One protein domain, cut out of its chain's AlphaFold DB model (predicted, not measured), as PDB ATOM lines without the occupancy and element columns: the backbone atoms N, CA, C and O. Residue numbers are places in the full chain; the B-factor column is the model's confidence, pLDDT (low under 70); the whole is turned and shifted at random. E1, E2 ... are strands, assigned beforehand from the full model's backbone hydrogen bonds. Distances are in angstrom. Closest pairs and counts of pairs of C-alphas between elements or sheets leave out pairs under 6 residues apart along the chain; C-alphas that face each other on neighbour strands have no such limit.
ATOM      1  N   LEU A  15     -18.601   8.286   8.223       76.31
ATOM      2  CA  LEU A  15     -17.719   7.347   8.917       76.31
ATOM      3  C   LEU A  15     -16.866   6.580   7.901       76.31
ATOM      4  O   LEU A  15     -17.336   6.224   6.821       76.31
ATOM      5  N   LYS A  16     -15.595   6.317   8.231       74.00
ATOM      6  CA  LYS A  16     -14.636   5.681   7.312       74.00
ATOM      7  C   LYS A  16     -13.927   4.516   7.979       74.00
ATOM      8  O   LYS A  16     -13.317   4.675   9.035       74.00
ATOM      9  N   PHE A  17     -13.931   3.375   7.304       76.56
ATOM     10  CA  PHE A  17     -13.231   2.178   7.744       76.56
ATOM     11  C   PHE A  17     -11.938   2.017   6.958       76.56
ATOM     12  O   PHE A  17     -11.925   2.000   5.722       76.56
ATOM     13  N   LYS A  18     -10.834   1.908   7.698       76.50
ATOM     14  CA  LYS A  18      -9.489   1.759   7.148       76.50
ATOM     15  C   LYS A  18      -8.898   0.410   7.533       76.50
ATOM     16  O   LYS A  18      -9.033  -0.027   8.670       76.50
ATOM     17  N   SER A  19      -8.165  -0.202   6.611       76.88
ATOM     18  CA  SER A  19      -7.324  -1.367   6.889       76.88
ATOM     19  C   SER A  19      -5.986  -1.207   6.188       76.88
ATOM     20  O   SER A  19      -5.938  -0.869   5.006       76.88
ATOM     21  N   LYS A  20      -4.890  -1.416   6.929       76.12
ATOM     22  CA  LYS A  20      -3.509  -1.295   6.422       76.12
ATOM     23  C   LYS A  20      -3.279  -0.014   5.593       76.12
ATOM     24  O   LYS A  20      -2.669  -0.054   4.532       76.12
ATOM     25  N   GLY A  21      -3.820   1.116   6.059       71.38
ATOM     26  CA  GLY A  21      -3.685   2.425   5.405       71.38
ATOM     27  C   GLY A  21      -4.627   2.689   4.223       71.38
ATOM     28  O   GLY A  21      -4.612   3.792   3.692       71.38
ATOM     29  N   ARG A  22      -5.471   1.734   3.822       72.19
ATOM     30  CA  ARG A  22      -6.425   1.868   2.706       72.19
ATOM     31  C   ARG A  22      -7.830   2.102   3.245       72.19
ATOM     32  O   ARG A  22      -8.208   1.473   4.232       72.19
ATOM     33  N   ILE A  23      -8.596   2.983   2.610       73.12
ATOM     34  CA  ILE A  23     -10.017   3.181   2.926       73.12
ATOM     35  C   ILE A  23     -10.801   2.098   2.197       73.12
ATOM     36  O   ILE A  23     -10.798   2.089   0.975       73.12
ATOM     37  N   ILE A  24     -11.429   1.184   2.932       77.25
ATOM     38  CA  ILE A  24     -12.151   0.050   2.334       77.25
ATOM     39  C   ILE A  24     -13.634   0.373   2.192       77.25
ATOM     40  O   ILE A  24     -14.220   0.085   1.159       77.25
ATOM     41  N   CYS A  25     -14.226   1.024   3.196       77.12
ATOM     42  CA  CYS A  25     -15.638   1.395   3.163       77.12
ATOM     43  C   CYS A  25     -15.843   2.790   3.748       77.12
ATOM     44  O   CYS A  25     -15.192   3.171   4.731       77.12
ATOM     45  N   SER A  26     -16.785   3.529   3.173       77.00
ATOM     46  CA  SER A  26     -17.295   4.779   3.729       77.00
ATOM     47  C   SER A  26     -18.809   4.714   3.893       77.00
ATOM     48  O   SER A  26     -19.508   4.099   3.089       77.00
ATOM     49  N   TYR A  27     -19.296   5.331   4.962       79.44
ATOM     50  CA  TYR A  27     -20.693   5.297   5.365       79.44
ATOM     51  C   TYR A  27     -21.192   6.703   5.649       79.44
ATOM     52  O   TYR A  27     -20.465   7.498   6.241       79.44
ATOM     53  N   LEU A  28     -22.439   6.985   5.287       80.25
ATOM     54  CA  LEU A  28     -23.144   8.197   5.677       80.25
ATOM     55  C   LEU A  28     -24.080   7.872   6.841       80.25
ATOM     56  O   LEU A  28     -24.928   6.991   6.735       80.25
ATOM     57  N   PHE A  29     -23.922   8.580   7.953       77.50
ATOM     58  CA  PHE A  29     -24.816   8.490   9.098       77.50
ATOM     59  C   PHE A  29     -25.869   9.590   9.019       77.50
ATOM     60  O   PHE A  29     -25.543  10.775   9.141       77.50
ATOM     61  N   ASP A  30     -27.138   9.220   8.870       72.44
ATOM     62  CA  ASP A  30     -28.222  10.182   8.971       72.44
ATOM     63  C   ASP A  30     -28.751  10.280  10.403       72.44
ATOM     64  O   ASP A  30     -29.566   9.483  10.859       72.44
ATOM     65  N   GLY A  31     -28.323  11.332  11.104       68.69
ATOM     66  CA  GLY A  31     -28.796  11.637  12.454       68.69
ATOM     67  C   GLY A  31     -30.300  11.924  12.588       68.69
ATOM     68  O   GLY A  31     -30.777  11.942  13.715       68.69
ATOM     69  N   GLN A  32     -31.049  12.144  11.498       73.81
ATOM     70  CA  GLN A  32     -32.515  12.282  11.566       73.81
ATOM     71  C   GLN A  32     -33.227  10.924  11.582       73.81
ATOM     72  O   GLN A  32     -34.184  10.743  12.331       73.81
ATOM     73  N   LEU A  33     -32.742   9.966  10.792       73.12
ATOM     74  CA  LEU A  33     -33.295   8.611  10.700       73.12
ATOM     75  C   LEU A  33     -32.584   7.603  11.618       73.12
ATOM     76  O   LEU A  33     -32.989   6.444  11.688       73.12
ATOM     77  N   ASN A  34     -31.524   8.035  12.311       75.94
ATOM     78  CA  ASN A  34     -30.612   7.197  13.093       75.94
ATOM     79  C   ASN A  34     -30.135   5.957  12.309       75.94
ATOM     80  O   ASN A  34     -29.997   4.862  12.857       75.94
ATOM     81  N   SER A  35     -29.925   6.129  11.004       74.38
ATOM     82  CA  SER A  35     -29.586   5.070  10.058       74.38
ATOM     83  C   SER A  35     -28.220   5.327   9.426       74.38
ATOM     84  O   SER A  35     -27.699   6.444   9.436       74.38
ATOM     85  N   THR A  36     -27.597   4.263   8.916       75.94
ATOM     86  CA  THR A  36     -26.282   4.330   8.271       75.94
ATOM     87  C   THR A  36     -26.368   3.707   6.885       75.94
ATOM     88  O   THR A  36     -26.769   2.553   6.760       75.94
ATOM     89  N   GLU A  37     -25.981   4.453   5.859       78.69
ATOM     90  CA  GLU A  37     -25.962   4.003   4.466       78.69
ATOM     91  C   GLU A  37     -24.517   3.794   3.996       78.69
ATOM     92  O   GLU A  37     -23.625   4.568   4.354       78.69
ATOM     93  N   VAL A  38     -24.266   2.743   3.208       76.94
ATOM     94  CA  VAL A  38     -22.957   2.523   2.571       76.94
ATOM     95  C   VAL A  38     -22.828   3.497   1.409       76.94
ATOM     96  O   VAL A  38     -23.604   3.440   0.462       76.94
ATOM     97  N   LEU A  39     -21.833   4.375   1.470       77.19
ATOM     98  CA  LEU A  39     -21.638   5.425   0.476       77.19
ATOM     99  C   LEU A  39     -20.614   5.028  -0.590       77.19
ATOM    100  O   LEU A  39     -20.755   5.378  -1.759       77.19
ATOM    101  N   GLU A  40     -19.581   4.285  -0.198       75.62
ATOM    102  CA  GLU A  40     -18.586   3.758  -1.127       75.62
ATOM    103  C   GLU A  40     -17.935   2.501  -0.551       75.62
ATOM    104  O   GLU A  40     -17.551   2.479   0.622       75.62
ATOM    105  N   GLU A  41     -17.749   1.496  -1.402       78.44
ATOM    106  CA  GLU A  41     -16.891   0.347  -1.139       78.44
ATOM    107  C   GLU A  41     -15.716   0.378  -2.121       78.44
ATOM    108  O   GLU A  41     -15.891   0.566  -3.327       78.44
ATOM    109  N   ASN A  42     -14.503   0.214  -1.604       77.19
ATOM    110  CA  ASN A  42     -13.257   0.369  -2.336       77.19
ATOM    111  C   ASN A  42     -12.399  -0.886  -2.189       77.19
ATOM    112  O   ASN A  42     -11.885  -1.196  -1.114       77.19
ATOM    113  N   ASN A  43     -12.183  -1.563  -3.314       78.94
ATOM    114  CA  ASN A  43     -11.266  -2.689  -3.430       78.94
ATOM    115  C   ASN A  43     -10.047  -2.252  -4.248       78.94
ATOM    116  O   ASN A  43     -10.201  -1.577  -5.262       78.94
ATOM    117  N   TYR A  44      -8.840  -2.606  -3.803       76.44
ATOM    118  CA  TYR A  44      -7.593  -2.192  -4.455       76.44
ATOM    119  C   TYR A  44      -6.710  -3.390  -4.786       76.44
ATOM    120  O   TYR A  44      -6.471  -4.247  -3.928       76.44
ATOM    121  N   TYR A  45      -6.118  -3.366  -5.978       77.06
ATOM    122  CA  TYR A  45      -5.008  -4.231  -6.355       77.06
ATOM    123  C   TYR A  45      -3.791  -3.994  -5.439       77.06
ATOM    124  O   TYR A  45      -3.673  -2.933  -4.811       77.06
ATOM    125  N   PRO A  46      -2.832  -4.938  -5.368       72.25
ATOM    126  CA  PRO A  46      -1.652  -4.827  -4.504       72.25
ATOM    127  C   PRO A  46      -0.851  -3.526  -4.662       72.25
ATOM    128  O   PRO A  46      -0.285  -3.053  -3.679       72.25
ATOM    129  N   PHE A  47      -0.860  -2.926  -5.858       73.25
ATOM    130  CA  PHE A  47      -0.165  -1.671  -6.172       73.25
ATOM    131  C   PHE A  47      -1.039  -0.420  -6.093       73.25
ATOM    132  O   PHE A  47      -0.555   0.663  -6.397       73.25
ATOM    133  N   GLY A  48      -2.294  -0.540  -5.660       72.38
ATOM    134  CA  GLY A  48      -3.156   0.603  -5.365       72.38
ATOM    135  C   GLY A  48      -4.105   1.043  -6.467       72.38
ATOM    136  O   GLY A  48      -4.833   2.010  -6.267       72.38
ATOM    137  N   LEU A  49      -4.165   0.309  -7.580       77.00
ATOM    138  CA  LEU A  49      -5.209   0.511  -8.578       77.00
ATOM    139  C   LEU A  49      -6.553   0.061  -7.990       77.00
ATOM    140  O   LEU A  49      -6.648  -1.040  -7.443       77.00
ATOM    141  N   LYS A  50      -7.577   0.910  -8.062       74.75
ATOM    142  CA  LYS A  50      -8.928   0.579  -7.591       74.75
ATOM    143  C   LYS A  50      -9.578  -0.420  -8.558       74.75
ATOM    144  O   LYS A  50      -9.383  -0.336  -9.766       74.75
ATOM    145  N   HIS A  51     -10.311  -1.392  -8.029       75.75
ATOM    146  CA  HIS A  51     -11.137  -2.289  -8.831       75.75
ATOM    147  C   HIS A  51     -12.362  -1.527  -9.339       75.75
ATOM    148  O   HIS A  51     -13.008  -0.809  -8.576       75.75
ATOM    149  N   GLU A  52     -12.716  -1.743 -10.599       73.06
ATOM    150  CA  GLU A  52     -13.905  -1.160 -11.221       73.06
ATOM    151  C   GLU A  52     -14.886  -2.266 -11.640       73.06
ATOM    152  O   GLU A  52     -14.486  -3.412 -11.851       73.06
ATOM    153  N   GLY A  53     -16.177  -1.933 -11.744       66.81
ATOM    154  CA  GLY A  53     -17.187  -2.797 -12.375       66.81
ATOM    155  C   GLY A  53     -18.079  -3.640 -11.454       66.81
ATOM    156  O   GLY A  53     -19.014  -4.254 -11.957       66.81
ATOM    157  N   TYR A  54     -17.854  -3.648 -10.135       60.00
ATOM    158  CA  TYR A  54     -18.703  -4.406  -9.189       60.00
ATOM    159  C   TYR A  54     -19.396  -3.540  -8.133       60.00
ATOM    160  O   TYR A  54     -20.437  -3.927  -7.609       60.00
ATOM    161  N   ASN A  55     -18.867  -2.348  -7.859       64.19
ATOM    162  CA  ASN A  55     -19.432  -1.443  -6.866       64.19
ATOM    163  C   ASN A  55     -20.282  -0.398  -7.598       64.19
ATOM    164  O   ASN A  55     -19.745   0.477  -8.271       64.19
ATOM    165  N   ALA A  56     -21.610  -0.512  -7.492       59.53
ATOM    166  CA  ALA A  56     -22.572   0.391  -8.140       59.53
ATOM    167  C   ALA A  56     -22.723   1.749  -7.424       59.53
ATOM    168  O   ALA A  56     -23.517   2.591  -7.836       59.53
ATOM    169  N   LEU A  57     -21.984   1.955  -6.333       67.81
ATOM    170  CA  LEU A  57     -22.032   3.171  -5.536       67.81
ATOM    171  C   LEU A  57     -21.092   4.215  -6.143       67.81
ATOM    172  O   LEU A  57     -19.877   4.027  -6.171       67.81
ATOM    173  N   THR A  58     -21.663   5.330  -6.601       62.69
ATOM    174  CA  THR A  58     -20.956   6.443  -7.264       62.69
ATOM    175  C   THR A  58     -19.934   7.146  -6.352       62.69
ATOM    176  O   THR A  58     -19.106   7.918  -6.832       62.69
ATOM    177  N   GLY A  59     -19.945   6.850  -5.045       64.56
ATOM    178  CA  GLY A  59     -19.025   7.415  -4.062       64.56
ATOM    179  C   GLY A  59     -19.239   8.912  -3.829       64.56
ATOM    180  O   GLY A  59     -20.132   9.538  -4.401       64.56
ATOM    181  N   ASN A  60     -18.420   9.509  -2.959       66.25
ATOM    182  CA  ASN A  60     -18.471  10.949  -2.709       66.25
ATOM    183  C   ASN A  60     -17.570  11.686  -3.721       66.25
ATOM    184  O   ASN A  60     -16.347  11.560  -3.628       66.25
ATOM    185  N   PRO A  61     -18.109  12.510  -4.639       63.66
ATOM    186  CA  PRO A  61     -17.301  13.224  -5.627       63.66
ATOM    187  C   PRO A  61     -16.329  14.238  -5.007       63.66
ATOM    188  O   PRO A  61     -15.312  14.539  -5.629       63.66
TER     189      PRO A  61
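This is residues 15 to 61 of the 171 residues of an uncharacterized protein of Chryseobacterium angstadtii (UniProt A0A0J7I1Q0). A narrow sheet of three antiparallel strands, with E2 in the middle between E1 and E3, makes an elongated model; the turn of the E2 and E3 hairpin sticks out at one end with residues 30 to 35. After E3, a 20-residue stretch with no named element, residues 42 to 61, runs on from the strand and then folds back on E3's side of the sheet. The printed part has 47 residues, with no named helix and three named strands, E1, E2 and E3, which stand in the same order across the sheet. The class is all strand, though under half of the residues, 21 of 47, are in named elements. The whole is loose, with a radius of gyration of the C-alphas of 12.1 A and spans of 39 by 23 by 16 A.

Find C-alpha 22 at (-6.425, 1.868, 2.706); from there E2, residues 22 to 30, runs 24.2 A to C-alpha 30. E1, residues 15 to 19, begins at (-17.719, 7.347, 8.917) and is 13.7 A long. E3, residues 35 to 41, runs 17.6 A and ends at (-16.891, 0.347, -1.139).

Begin at the inner strand E2; the edge strands are E1 and E3. The three form a meander, each strand the antiparallel neighbour of the one before. In the hairpin of E1 and E2, at 162 degrees, look at N 17 and O 25, 2.9 A apart and within hydrogen-bond range. In the hairpin of E2 and E3, at 152 degrees, N 28 and O 37 are within range at 2.8 A.

The C-alphas farthest apart are those of Gln 32 and Phe 47, 39.4 A. The printed part has no cut, and both links between strands are tight. Confidence is low, under 70, at residue 31 and residues 53 to 61.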